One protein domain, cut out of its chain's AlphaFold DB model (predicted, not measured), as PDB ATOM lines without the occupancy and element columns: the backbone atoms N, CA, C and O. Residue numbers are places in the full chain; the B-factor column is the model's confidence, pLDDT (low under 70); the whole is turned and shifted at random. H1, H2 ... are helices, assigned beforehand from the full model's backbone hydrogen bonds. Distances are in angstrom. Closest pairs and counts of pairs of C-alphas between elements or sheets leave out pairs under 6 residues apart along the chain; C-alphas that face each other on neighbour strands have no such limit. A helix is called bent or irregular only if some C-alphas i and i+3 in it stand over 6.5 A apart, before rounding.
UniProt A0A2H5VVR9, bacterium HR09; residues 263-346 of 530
ATOM      1  N   LYS A 263      46.155  43.577 -43.696       96.19
ATOM      2  CA  LYS A 263      46.221  44.955 -43.212       96.19
ATOM      3  C   LYS A 263      45.262  45.168 -42.040       96.19
ATOM      4  O   LYS A 263      44.153  44.652 -42.008       96.19
ATOM      5  N   LEU A 264      45.717  45.922 -41.045       97.56
ATOM      6  CA  LEU A 264      44.919  46.377 -39.912       97.56
ATOM      7  C   LEU A 264      44.705  47.884 -40.065       97.56
ATOM      8  O   LEU A 264      45.617  48.669 -39.791       97.56
ATOM      9  N   GLU A 265      43.522  48.267 -40.543       98.00
ATOM     10  CA  GLU A 265      43.155  49.657 -40.814       98.00
ATOM     11  C   GLU A 265      42.145  50.171 -39.785       98.00
ATOM     12  O   GLU A 265      41.133  49.525 -39.508       98.00
ATOM     13  N   VAL A 266      42.419  51.342 -39.210       98.12
ATOM     14  CA  VAL A 266      41.470  52.080 -38.369       98.12
ATOM     15  C   VAL A 266      40.383  52.680 -39.257       98.12
ATOM     16  O   VAL A 266      40.682  53.375 -40.229       98.12
ATOM     17  N   ILE A 267      39.119  52.481 -38.879       96.88
ATOM     18  CA  ILE A 267      37.979  53.024 -39.632       96.88
ATOM     19  C   ILE A 267      38.020  54.559 -39.613       96.88
ATOM     20  O   ILE A 267      38.141  55.210 -40.654       96.88
ATOM     21  N   ARG A 268      37.966  55.147 -38.412       96.19
ATOM     22  CA  ARG A 268      37.864  56.594 -38.173       96.19
ATOM     23  C   ARG A 268      38.619  56.995 -36.908       96.19
ATOM     24  O   ARG A 268      38.779  56.185 -35.997       96.19
ATOM     25  N   ARG A 269      39.084  58.243 -36.830       97.12
ATOM     26  CA  ARG A 269      39.817  58.750 -35.656       97.12
ATOM     27  C   ARG A 269      38.893  58.892 -34.448       97.12
ATOM     28  O   ARG A 269      39.269  58.560 -33.329       97.12
ATOM     29  N   GLU A 270      37.668  59.331 -34.695       96.69
ATOM     30  CA  GLU A 270      36.615  59.600 -33.713       96.69
ATOM     31  C   GLU A 270      36.299  58.342 -32.896       96.69
ATOM     32  O   GLU A 270      36.098  58.400 -31.687       96.69
ATOM     33  N   ASN A 271      36.376  57.181 -33.543       95.31
ATOM     34  CA  ASN A 271      36.204  55.871 -32.933       95.31
ATOM     35  C   ASN A 271      37.267  55.563 -31.867       95.31
ATOM     36  O   ASN A 271      36.959  54.902 -30.878       95.31
ATOM     37  N   LEU A 272      38.511  56.014 -32.065       97.00
ATOM     38  CA  LEU A 272      39.591  55.879 -31.082       97.00
ATOM     39  C   LEU A 272      39.452  56.899 -29.947       97.00
ATOM     40  O   LEU A 272      39.768  56.577 -28.808       97.00
ATOM     41  N   LEU A 273      38.965  58.108 -30.241       96.12
ATOM     42  CA  LEU A 273      38.698  59.131 -29.223       96.12
ATOM     43  C   LEU A 273      37.535  58.730 -28.307       96.12
ATOM     44  O   LEU A 273      37.615  58.934 -27.099       96.12
ATOM     45  N   ALA A 274      36.487  58.119 -28.866       93.44
ATOM     46  CA  ALA A 274      35.327  57.643 -28.115       93.44
ATOM     47  C   ALA A 274      35.656  56.465 -27.180       93.44
ATOM     48  O   ALA A 274      35.067  56.344 -26.108       93.44
ATOM     49  N   ASP A 275      36.593  55.590 -27.565       94.94
ATOM     50  CA  ASP A 275      37.101  54.520 -26.699       94.94
ATOM     51  C   ASP A 275      38.616  54.325 -26.895       94.94
ATOM     52  O   ASP A 275      39.039  53.488 -27.707       94.94
ATOM     53  N   PRO A 276      39.455  55.044 -26.124       96.94
ATOM     54  CA  PRO A 276      40.911  54.982 -26.266       96.94
ATOM     55  C   PRO A 276      41.514  53.597 -26.011       96.94
ATOM     56  O   PRO A 276      42.626  53.319 -26.466       96.94
ATOM     57  N   LEU A 277      40.782  52.673 -25.368       97.00
ATOM     58  CA  LEU A 277      41.215  51.277 -25.209       97.00
ATOM     59  C   LEU A 277      41.496  50.604 -26.567       97.00
ATOM     60  O   LEU A 277      42.305  49.677 -26.661       97.00
ATOM     61  N   ARG A 278      40.880  51.091 -27.648       97.38
ATOM     62  CA  ARG A 278      41.113  50.607 -29.016       97.38
ATOM     63  C   ARG A 278      42.561  50.766 -29.475       97.38
ATOM     64  O   ARG A 278      43.002  49.992 -30.323       97.38
ATOM     65  N   VAL A 279      43.330  51.668 -28.862       98.25
ATOM     66  CA  VAL A 279      44.776  51.768 -29.095       98.25
ATOM     67  C   VAL A 279      45.499  50.496 -28.637       98.25
ATOM     68  O   VAL A 279      46.279  49.914 -29.395       98.25
ATOM     69  N   LEU A 280      45.182  50.004 -27.434       98.12
ATOM     70  CA  LEU A 280      45.709  48.737 -26.917       98.12
ATOM     71  C   LEU A 280      45.207  47.537 -27.730       98.12
ATOM     72  O   LEU A 280      45.987  46.625 -28.012       98.12
ATOM     73  N   ARG A 281      43.946  47.561 -28.187       97.69
ATOM     74  CA  ARG A 281      43.416  46.536 -29.106       97.69
ATOM     75  C   ARG A 281      44.201  46.502 -30.416       97.69
ATOM     76  O   ARG A 281      44.555  45.419 -30.871       97.69
ATOM     77  N   GLY A 282      44.520  47.660 -30.995       97.81
ATOM     78  CA  GLY A 282      45.345  47.771 -32.200       97.81
ATOM     79  C   GLY A 282      46.743  47.198 -32.007       97.81
ATOM     80  O   GLY A 282      47.191  46.387 -32.817       97.81
ATOM     81  N   LEU A 283      47.394  47.542 -30.888       98.31
ATOM     82  CA  LEU A 283      48.669  46.946 -30.492       98.31
ATOM     83  C   LEU A 283      48.557  45.417 -30.422       98.31
ATOM     84  O   LEU A 283      49.319  44.720 -31.092       98.31
ATOM     85  N   ARG A 284      47.571  44.888 -29.688       98.06
ATOM     86  CA  ARG A 284      47.363  43.442 -29.551       98.06
ATOM     87  C   ARG A 284      47.122  42.761 -30.890       98.06
ATOM     88  O   ARG A 284      47.780  41.767 -31.189       98.06
ATOM     89  N   LEU A 285      46.182  43.253 -31.693       97.19
ATOM     90  CA  LEU A 285      45.827  42.635 -32.972       97.19
ATOM     91  C   LEU A 285      47.013  42.644 -33.941       97.19
ATOM     92  O   LEU A 285      47.251  41.633 -34.592       97.19
ATOM     93  N   SER A 286      47.818  43.711 -33.952       97.38
ATOM     94  CA  SER A 286      49.028  43.791 -34.786       97.38
ATOM     95  C   SER A 286      50.127  42.783 -34.420       97.38
ATOM     96  O   SER A 286      51.035  42.551 -35.214       97.38
ATOM     97  N   LEU A 287      50.067  42.202 -33.215       96.88
ATOM     98  CA  LEU A 287      51.065  41.260 -32.695       96.88
ATOM     99  C   LEU A 287      50.552  39.821 -32.597       96.88
ATOM    100  O   LEU A 287      51.338  38.881 -32.584       96.88
ATOM    101  N   THR A 288      49.238  39.652 -32.468       95.00
ATOM    102  CA  THR A 288      48.596  38.356 -32.194       95.00
ATOM    103  C   THR A 288      47.817  37.822 -33.383       95.00
ATOM    104  O   THR A 288      47.234  36.745 -33.283       95.00
ATOM    105  N   ARG A 289      47.744  38.569 -34.486       94.44
ATOM    106  CA  ARG A 289      47.096  38.171 -35.739       94.44
ATOM    107  C   ARG A 289      48.062  38.430 -36.895       94.44
ATOM    108  O   ARG A 289      48.940  39.279 -36.762       94.44
ATOM    109  N   PRO A 290      47.924  37.730 -38.035       93.44
ATOM    110  CA  PRO A 290      48.769  37.937 -39.212       93.44
ATOM    111  C   PRO A 290      48.400  39.235 -39.962       93.44
ATOM    112  O   PRO A 290      48.239  39.229 -41.176       93.44
ATOM    113  N   LEU A 291      48.239  40.342 -39.233       95.50
ATOM    114  CA  LEU A 291      47.807  41.640 -39.738       95.50
ATOM    115  C   LEU A 291      48.851  42.706 -39.405       95.50
ATOM    116  O   LEU A 291      49.405  42.730 -38.307       95.50
ATOM    117  N   ARG A 292      49.100  43.620 -40.341       96.62
ATOM    118  CA  ARG A 292      50.044  44.730 -40.181       96.62
ATOM    119  C   ARG A 292      49.295  46.053 -40.156       96.62
ATOM    120  O   ARG A 292      48.476  46.319 -41.029       96.62
ATOM    121  N   LEU A 293      49.606  46.900 -39.180       97.25
ATOM    122  CA  LEU A 293      49.072  48.262 -39.138       97.25
ATOM    123  C   LEU A 293      49.536  49.052 -40.365       97.25
ATOM    124  O   LEU A 293      50.728  49.064 -40.679       97.25
ATOM    125  N   SER A 294      48.605  49.742 -41.019       96.94
ATOM    126  CA  SER A 294      48.950  50.714 -42.056       96.94
ATOM    127  C   SER A 294      49.650  51.937 -41.467       96.94
ATOM    128  O   SER A 294      49.529  52.220 -40.273       96.94
ATOM    129  N   GLN A 295      50.358  52.702 -42.302       96.81
ATOM    130  CA  GLN A 295      51.005  53.945 -41.863       96.81
ATOM    131  C   GLN A 295      49.991  54.932 -41.260       96.81
ATOM    132  O   GLN A 295      50.223  55.449 -40.168       96.81
ATOM    133  N   ARG A 296      48.830  55.100 -41.912       97.50
ATOM    134  CA  ARG A 296      47.705  55.903 -41.406       97.50
ATOM    135  C   ARG A 296      47.250  55.424 -40.030       97.50
ATOM    136  O   ARG A 296      47.109  56.225 -39.112       97.50
ATOM    137  N   SER A 297      47.076  54.115 -39.857       98.19
ATOM    138  CA  SER A 297      46.637  53.548 -38.579       98.19
ATOM    139  C   SER A 297      47.676  53.726 -37.476       98.19
ATOM    140  O   SER A 297      47.312  54.065 -36.356       98.19
ATOM    141  N   VAL A 298      48.970  53.563 -37.776       98.38
ATOM    142  CA  VAL A 298      50.052  53.844 -36.814       98.38
ATOM    143  C   VAL A 298      50.002  55.298 -36.347       98.38
ATOM    144  O   VAL A 298      50.115  55.545 -35.146       98.38
ATOM    145  N   GLN A 299      49.816  56.246 -37.270       98.25
ATOM    146  CA  GLN A 299      49.708  57.664 -36.938       98.25
ATOM    147  C   GLN A 299      48.494  57.940 -36.044       98.25
ATOM    148  O   GLN A 299      48.661  58.494 -34.960       98.25
ATOM    149  N   LEU A 300      47.301  57.486 -36.444       98.38
ATOM    150  CA  LEU A 300      46.070  57.694 -35.676       98.38
ATOM    151  C   LEU A 300      46.169  57.109 -34.264       98.38
ATOM    152  O   LEU A 300      45.866  57.793 -33.291       98.38
ATOM    153  N   LEU A 301      46.651  55.867 -34.138       98.38
ATOM    154  CA  LEU A 301      46.814  55.206 -32.842       98.38
ATOM    155  C   LEU A 301      47.792  55.965 -31.939       98.38
ATOM    156  O   LEU A 301      47.516  56.114 -30.749       98.38
ATOM    157  N   ARG A 302      48.902  56.469 -32.498       98.06
ATOM    158  CA  ARG A 302      49.891  57.264 -31.759       98.06
ATOM    159  C   ARG A 302      49.305  58.587 -31.274       98.06
ATOM    160  O   ARG A 302      49.489  58.933 -30.112       98.06
ATOM    161  N   GLU A 303      48.590  59.304 -32.136       97.56
ATOM    162  CA  GLU A 303      47.956  60.584 -31.799       97.56
ATOM    163  C   GLU A 303      46.900  60.441 -30.694       97.56
ATOM    164  O   GLU A 303      46.730  61.348 -29.884       97.56
ATOM    165  N   THR A 304      46.202  59.303 -30.631       97.62
ATOM    166  CA  THR A 304      45.153  59.062 -29.628       97.62
ATOM    167  C   THR A 304      45.633  58.319 -28.382       97.62
ATOM    168  O   THR A 304      44.872  58.192 -27.424       97.62
ATOM    169  N   ALA A 305      46.880  57.834 -28.351       97.56
ATOM    170  CA  ALA A 305      47.397  57.006 -27.257       97.56
ATOM    171  C   ALA A 305      47.310  57.692 -25.883       97.56
ATOM    172  O   ALA A 305      47.042  57.022 -24.889       97.56
ATOM    173  N   GLY A 306      47.461  59.021 -25.820       97.00
ATOM    174  CA  GLY A 306      47.332  59.790 -24.573       97.00
ATOM    175  C   GLY A 306      45.968  59.639 -23.881       97.00
ATOM    176  O   GLY A 306      45.890  59.702 -22.652       97.00
ATOM    177  N   GLY A 307      44.908  59.343 -24.643       96.69
ATOM    178  CA  GLY A 307      43.566  59.076 -24.118       96.69
ATOM    179  C   GLY A 307      43.469  57.809 -23.263       96.69
ATOM    180  O   GLY A 307      42.517  57.666 -22.502       96.69
ATOM    181  N   LEU A 308      44.463  56.908 -23.313       97.06
ATOM    182  CA  LEU A 308      44.514  55.722 -22.448       97.06
ATOM    183  C   LEU A 308      44.474  56.082 -20.956       97.06
ATOM    184  O   LEU A 308      43.951  55.303 -20.166       97.06
ATOM    185  N   SER A 309      44.954  57.269 -20.578       93.38
ATOM    186  CA  SER A 309      44.878  57.789 -19.205       93.38
ATOM    187  C   SER A 309      43.446  57.946 -18.668       93.38
ATOM    188  O   SER A 309      43.247  57.915 -17.456       93.38
ATOM    189  N   GLN A 310      42.452  58.083 -19.554       93.38
ATOM    190  CA  GLN A 310      41.035  58.246 -19.206       93.38
ATOM    191  C   GLN A 310      40.284  56.907 -19.132       93.38
ATOM    192  O   GLN A 310      39.131  56.855 -18.706       93.38
ATOM    193  N   VAL A 311      40.913  55.811 -19.560       94.94
ATOM    194  CA  VAL A 311      40.294  54.486 -19.574       94.94
ATOM    195  C   VAL A 311      40.366  53.870 -18.177       94.94
ATOM    196  O   VAL A 311      41.395  53.935 -17.504       94.94
ATOM    197  N   ALA A 312      39.280  53.221 -17.749       93.75
ATOM    198  CA  ALA A 312      39.246  52.476 -16.492       93.75
ATOM    199  C   ALA A 312      40.405  51.463 -16.409       93.75
ATOM    200  O   ALA A 312      40.659  50.705 -17.354       93.75
ATOM    201  N   ARG A 313      41.097  51.432 -15.265       93.88
ATOM    202  CA  ARG A 313      42.315  50.628 -15.068       93.88
ATOM    203  C   ARG A 313      42.062  49.134 -15.229       93.88
ATOM    204  O   ARG A 313      42.943  48.416 -15.686       93.88
ATOM    205  N   GLU A 314      40.862  48.671 -14.906       93.31
ATOM    206  CA  GLU A 314      40.424  47.286 -15.071       93.31
ATOM    207  C   GLU A 314      40.431  46.888 -16.552       93.31
ATOM    208  O   GLU A 314      40.987  45.852 -16.910       93.31
ATOM    209  N   ARG A 315      39.921  47.760 -17.433       94.44
ATOM    210  CA  ARG A 315      39.917  47.532 -18.888       94.44
ATOM    211  C   ARG A 315      41.334  47.546 -19.462       94.44
ATOM    212  O   ARG A 315      41.657  46.726 -20.320       94.44
ATOM    213  N   ILE A 316      42.191  48.450 -18.974       97.00
ATOM    214  CA  ILE A 316      43.618  48.476 -19.339       97.00
ATOM    215  C   ILE A 316      44.278  47.159 -18.928       97.00
ATOM    216  O   ILE A 316      44.939  46.527 -19.749       97.00
ATOM    217  N   ARG A 317      44.066  46.720 -17.683       96.62
ATOM    218  CA  ARG A 317      44.623  45.476 -17.148       96.62
ATOM    219  C   ARG A 317      44.207  44.268 -17.974       96.62
ATOM    220  O   ARG A 317      45.051  43.443 -18.311       96.62
ATOM    221  N   GLU A 318      42.931  44.153 -18.317       95.50
ATOM    222  CA  GLU A 318      42.443  43.053 -19.150       95.50
ATOM    223  C   GLU A 318      43.129  43.031 -20.520       95.50
ATOM    224  O   GLU A 318      43.625  41.989 -20.954       95.50
ATOM    225  N   GLU A 319      43.205  44.180 -21.194       97.12
ATOM    226  CA  GLU A 319      43.762  44.251 -22.544       97.12
ATOM    227  C   GLU A 319      45.288  44.060 -22.556       97.12
ATOM    228  O   GLU A 319      45.813  43.314 -23.386       97.12
ATOM    229  N   VAL A 320      46.007  44.643 -21.591       97.94
ATOM    230  CA  VAL A 320      47.451  44.424 -21.403       97.94
ATOM    231  C   VAL A 320      47.735  42.972 -21.019       97.94
ATOM    232  O   VAL A 320      48.660  42.371 -21.564       97.94
ATOM    233  N   GLY A 321      46.915  42.357 -20.163       97.12
ATOM    234  CA  GLY A 321      47.035  40.941 -19.814       97.12
ATOM    235  C   GLY A 321      46.917  40.023 -21.035       97.12
ATOM    236  O   GLY A 321      47.700  39.079 -21.184       97.12
ATOM    237  N   LYS A 322      46.005  40.329 -21.968       96.25
ATOM    238  CA  LYS A 322      45.901  39.620 -23.256       96.25
ATOM    239  C   LYS A 322      47.149  39.821 -24.122       96.25
ATOM    240  O   LYS A 322      47.628  38.856 -24.708       96.25
ATOM    241  N   ILE A 323      47.707  41.034 -24.180       97.56
ATOM    242  CA  ILE A 323      48.961  41.299 -24.909       97.56
ATOM    243  C   ILE A 323      50.098  40.460 -24.321       97.56
ATOM    244  O   ILE A 323      50.738  39.709 -25.047       97.56
ATOM    245  N   LEU A 324      50.322  40.528 -23.009       96.56
ATOM    246  CA  LEU A 324      51.440  39.843 -22.353       96.56
ATOM    247  C   LEU A 324      51.340  38.312 -22.418       96.56
ATOM    248  O   LEU A 324      52.360  37.622 -22.404       96.56
ATOM    249  N   SER A 325      50.123  37.769 -22.480       94.62
ATOM    250  CA  SER A 325      49.896  36.323 -22.580       94.62
ATOM    251  C   SER A 325      49.978  35.783 -24.007       94.62
ATOM    252  O   SER A 325      50.413  34.647 -24.178       94.62
ATOM    253  N   GLN A 326      49.586  36.564 -25.018       94.00
ATOM    254  CA  GLN A 326      49.440  36.083 -26.400       94.00
ATOM    255  C   GLN A 326      50.516  36.605 -27.356       94.00
ATOM    256  O   GLN A 326      50.755  35.987 -28.391       94.00
ATOM    257  N   ALA A 327      51.138  37.749 -27.059       95.56
ATOM    258  CA  ALA A 327      52.128  38.374 -27.928       95.56
ATOM    259  C   ALA A 327      53.574  38.031 -27.511       95.56
ATOM    260  O   ALA A 327      53.849  37.757 -26.329       95.56
ATOM    261  N   PRO A 328      54.523  38.093 -28.462       96.06
ATOM    262  CA  PRO A 328      55.948  38.167 -28.162       96.06
ATOM    263  C   PRO A 328      56.259  39.395 -27.299       96.06
ATOM    264  O   PRO A 328      55.839  40.507 -27.631       96.06
ATOM    265  N   LEU A 329      56.990  39.216 -26.196       96.81
ATOM    266  CA  LEU A 329      57.188  40.276 -25.198       96.81
ATOM    267  C   LEU A 329      58.056  41.410 -25.751       96.81
ATOM    268  O   LEU A 329      57.749  42.584 -25.550       96.81
ATOM    269  N   ALA A 330      59.111  41.058 -26.489       96.44
ATOM    270  CA  ALA A 330      60.001  42.026 -27.123       96.44
ATOM    271  C   ALA A 330      59.259  42.868 -28.176       96.44
ATOM    272  O   ALA A 330      59.292  44.096 -28.124       96.44
ATOM    273  N   ALA A 331      58.492  42.222 -29.060       96.94
ATOM    274  CA  ALA A 331      57.717  42.930 -30.080       96.94
ATOM    275  C   ALA A 331      56.601  43.794 -29.465       96.94
ATOM    276  O   ALA A 331      56.336  44.897 -29.946       96.94
ATOM    277  N   ALA A 332      55.967  43.327 -28.381       97.69
ATOM    278  CA  ALA A 332      55.001  44.119 -27.623       97.69
ATOM    279  C   ALA A 332      55.633  45.388 -27.044       97.69
ATOM    280  O   ALA A 332      55.043  46.467 -27.142       97.69
ATOM    281  N   TRP A 333      56.849  45.279 -26.505       97.44
ATOM    282  CA  TRP A 333      57.607  46.427 -26.027       97.44
ATOM    283  C   TRP A 333      57.888  47.429 -27.156       97.44
ATOM    284  O   TRP A 333      57.418  48.566 -27.097       97.44
ATOM    285  N   GLU A 334      58.553  47.005 -28.231       96.88
ATOM    286  CA  GLU A 334      58.938  47.886 -29.346       96.88
ATOM    287  C   GLU A 334      57.734  48.537 -30.035       96.88
ATOM    288  O   GLU A 334      57.730  49.737 -30.344       96.88
ATOM    289  N   ARG A 335      56.673  47.759 -30.283       97.75
ATOM    290  CA  ARG A 335      55.474  48.277 -30.942       97.75
ATOM    291  C   ARG A 335      54.694  49.211 -30.034       97.75
ATOM    292  O   ARG A 335      54.272  50.264 -30.506       97.75
ATOM    293  N   GLY A 336      54.553  48.898 -28.749       97.62
ATOM    294  CA  GLY A 336      53.903  49.817 -27.821       97.62
ATOM    295  C   GLY A 336      54.703  51.106 -27.599       97.62
ATOM    296  O   GLY A 336      54.085  52.157 -27.449       97.62
ATOM    297  N   LEU A 337      56.043  51.083 -27.694       96.75
ATOM    298  CA  LEU A 337      56.853  52.310 -27.760       96.75
ATOM    299  C   LEU A 337      56.539  53.103 -29.032       96.75
ATOM    300  O   LEU A 337      56.251  54.295 -28.956       96.75
ATOM    301  N   THR A 338      56.520  52.431 -30.189       96.81
ATOM    302  CA  THR A 338      56.219  53.065 -31.484       96.81
ATOM    303  C   THR A 338      54.845  53.740 -31.489       96.81
ATOM    304  O   THR A 338      54.687  54.807 -32.081       96.81
ATOM    305  N   LEU A 339      53.850  53.116 -30.859       97.75
ATOM    306  CA  LEU A 339      52.479  53.623 -30.768       97.75
ATOM    307  C   LEU A 339      52.271  54.598 -29.597       97.75
ATOM    308  O   LEU A 339      51.163  55.079 -29.418       97.75
ATOM    309  N   GLY A 340      53.291  54.879 -28.780       96.94
ATOM    310  CA  GLY A 340      53.164  55.766 -27.617       96.94
ATOM    311  C   GLY A 340      52.372  55.179 -26.440       96.94
ATOM    312  O   GLY A 340      52.161  55.867 -25.446       96.94
ATOM    313  N   VAL A 341      51.978  53.905 -26.502       97.31
ATOM    314  CA  VAL A 341      51.174  53.218 -25.477       97.31
ATOM    315  C   VAL A 341      51.898  53.180 -24.135       97.31
ATOM    316  O   VAL A 341      51.330  53.546 -23.110       97.31
ATOM    317  N   TRP A 342      53.166  52.763 -24.126       96.75
ATOM    318  CA  TRP A 342      53.918  52.627 -22.874       96.75
ATOM    319  C   TRP A 342      54.261  53.976 -22.239       96.75
ATOM    320  O   TRP A 342      54.378  54.053 -21.019       96.75
ATOM    321  N   HIS A 343      54.368  55.033 -23.050       95.69
ATOM    322  CA  HIS A 343      54.508  56.405 -22.561       95.69
ATOM    323  C   HIS A 343      53.203  56.885 -21.923       95.69
ATOM    324  O   HIS A 343      53.218  57.348 -20.788       95.69
ATOM    325  N   ALA A 344      52.071  56.701 -22.609       95.94
ATOM    326  CA  ALA A 344      50.755  57.090 -22.102       95.94
ATOM    327  C   ALA A 344      50.378  56.370 -20.796       95.94
ATOM    328  O   ALA A 344      49.714  56.947 -19.940       95.94
ATOM    329  N   LEU A 345      50.825  55.122 -20.628       95.75
ATOM    330  CA  LEU A 345      50.617  54.334 -19.412       95.75
ATOM    331  C   LEU A 345      51.710  54.541 -18.347       95.75
ATOM    332  O   LEU A 345      51.653  53.898 -17.307       95.75
ATOM    333  N   GLY A 346      52.720  55.386 -18.578       92.81
ATOM    334  CA  GLY A 346      53.785  55.651 -17.599       92.81
ATOM    335  C   GLY A 346      54.707  54.457 -17.298       92.81
ATOM    336  O   GLY A 346      55.399  54.449 -16.283       92.81
TER     337      GLY A 346
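Overview. This is residues 263 to 346 of the 530 residues of a protein of bacterium HR09 (UniProt A0A2H5VVR9). Long helix H3, with H5 and short H6, forms one layer crossing a second of H1, H2 and H4, where H2 and H4 run side by side. The 84 printed residues include six helices, H1 to H6 in chain order, and no named strand: all helix. It is compact, radius of gyration of the C-alphas 11.4 A, spans 29 by 29 by 17 A.

Along the chain. H3, residues 295 to 310, runs 25.1 A from C-alpha 295 at (51.005, 53.945, -41.863); it is irregular, C-alphas 303 and 306 being 7.3 A apart. H1 is 269 to 274, H2 277 to 288, H4 313 to 326 and 19.8 A long, H5 329 to 338, H6 341 to 344, ending at C-alpha 344 (50.755, 57.090, -22.102).

Arrangement. Residues 301 to 308 of H3 alone touch H2, at a steep tilt of 49 degrees; closest C-alphas Val 279 and Leu 301, 5.5 A. H2 touches H4 at a shallow 6 degrees, the same way; closest C-alphas Arg 284 and Ile 323, 5.4 A. Every O i to N i+4 pair is within hydrogen-bond range in H1, H2, H4 and H5, 7 of 12 in H3; H6 is too short.

Size, cuts and confidence. The printed part has no cut and no long link; no printed residue is under 70 in pLDDT.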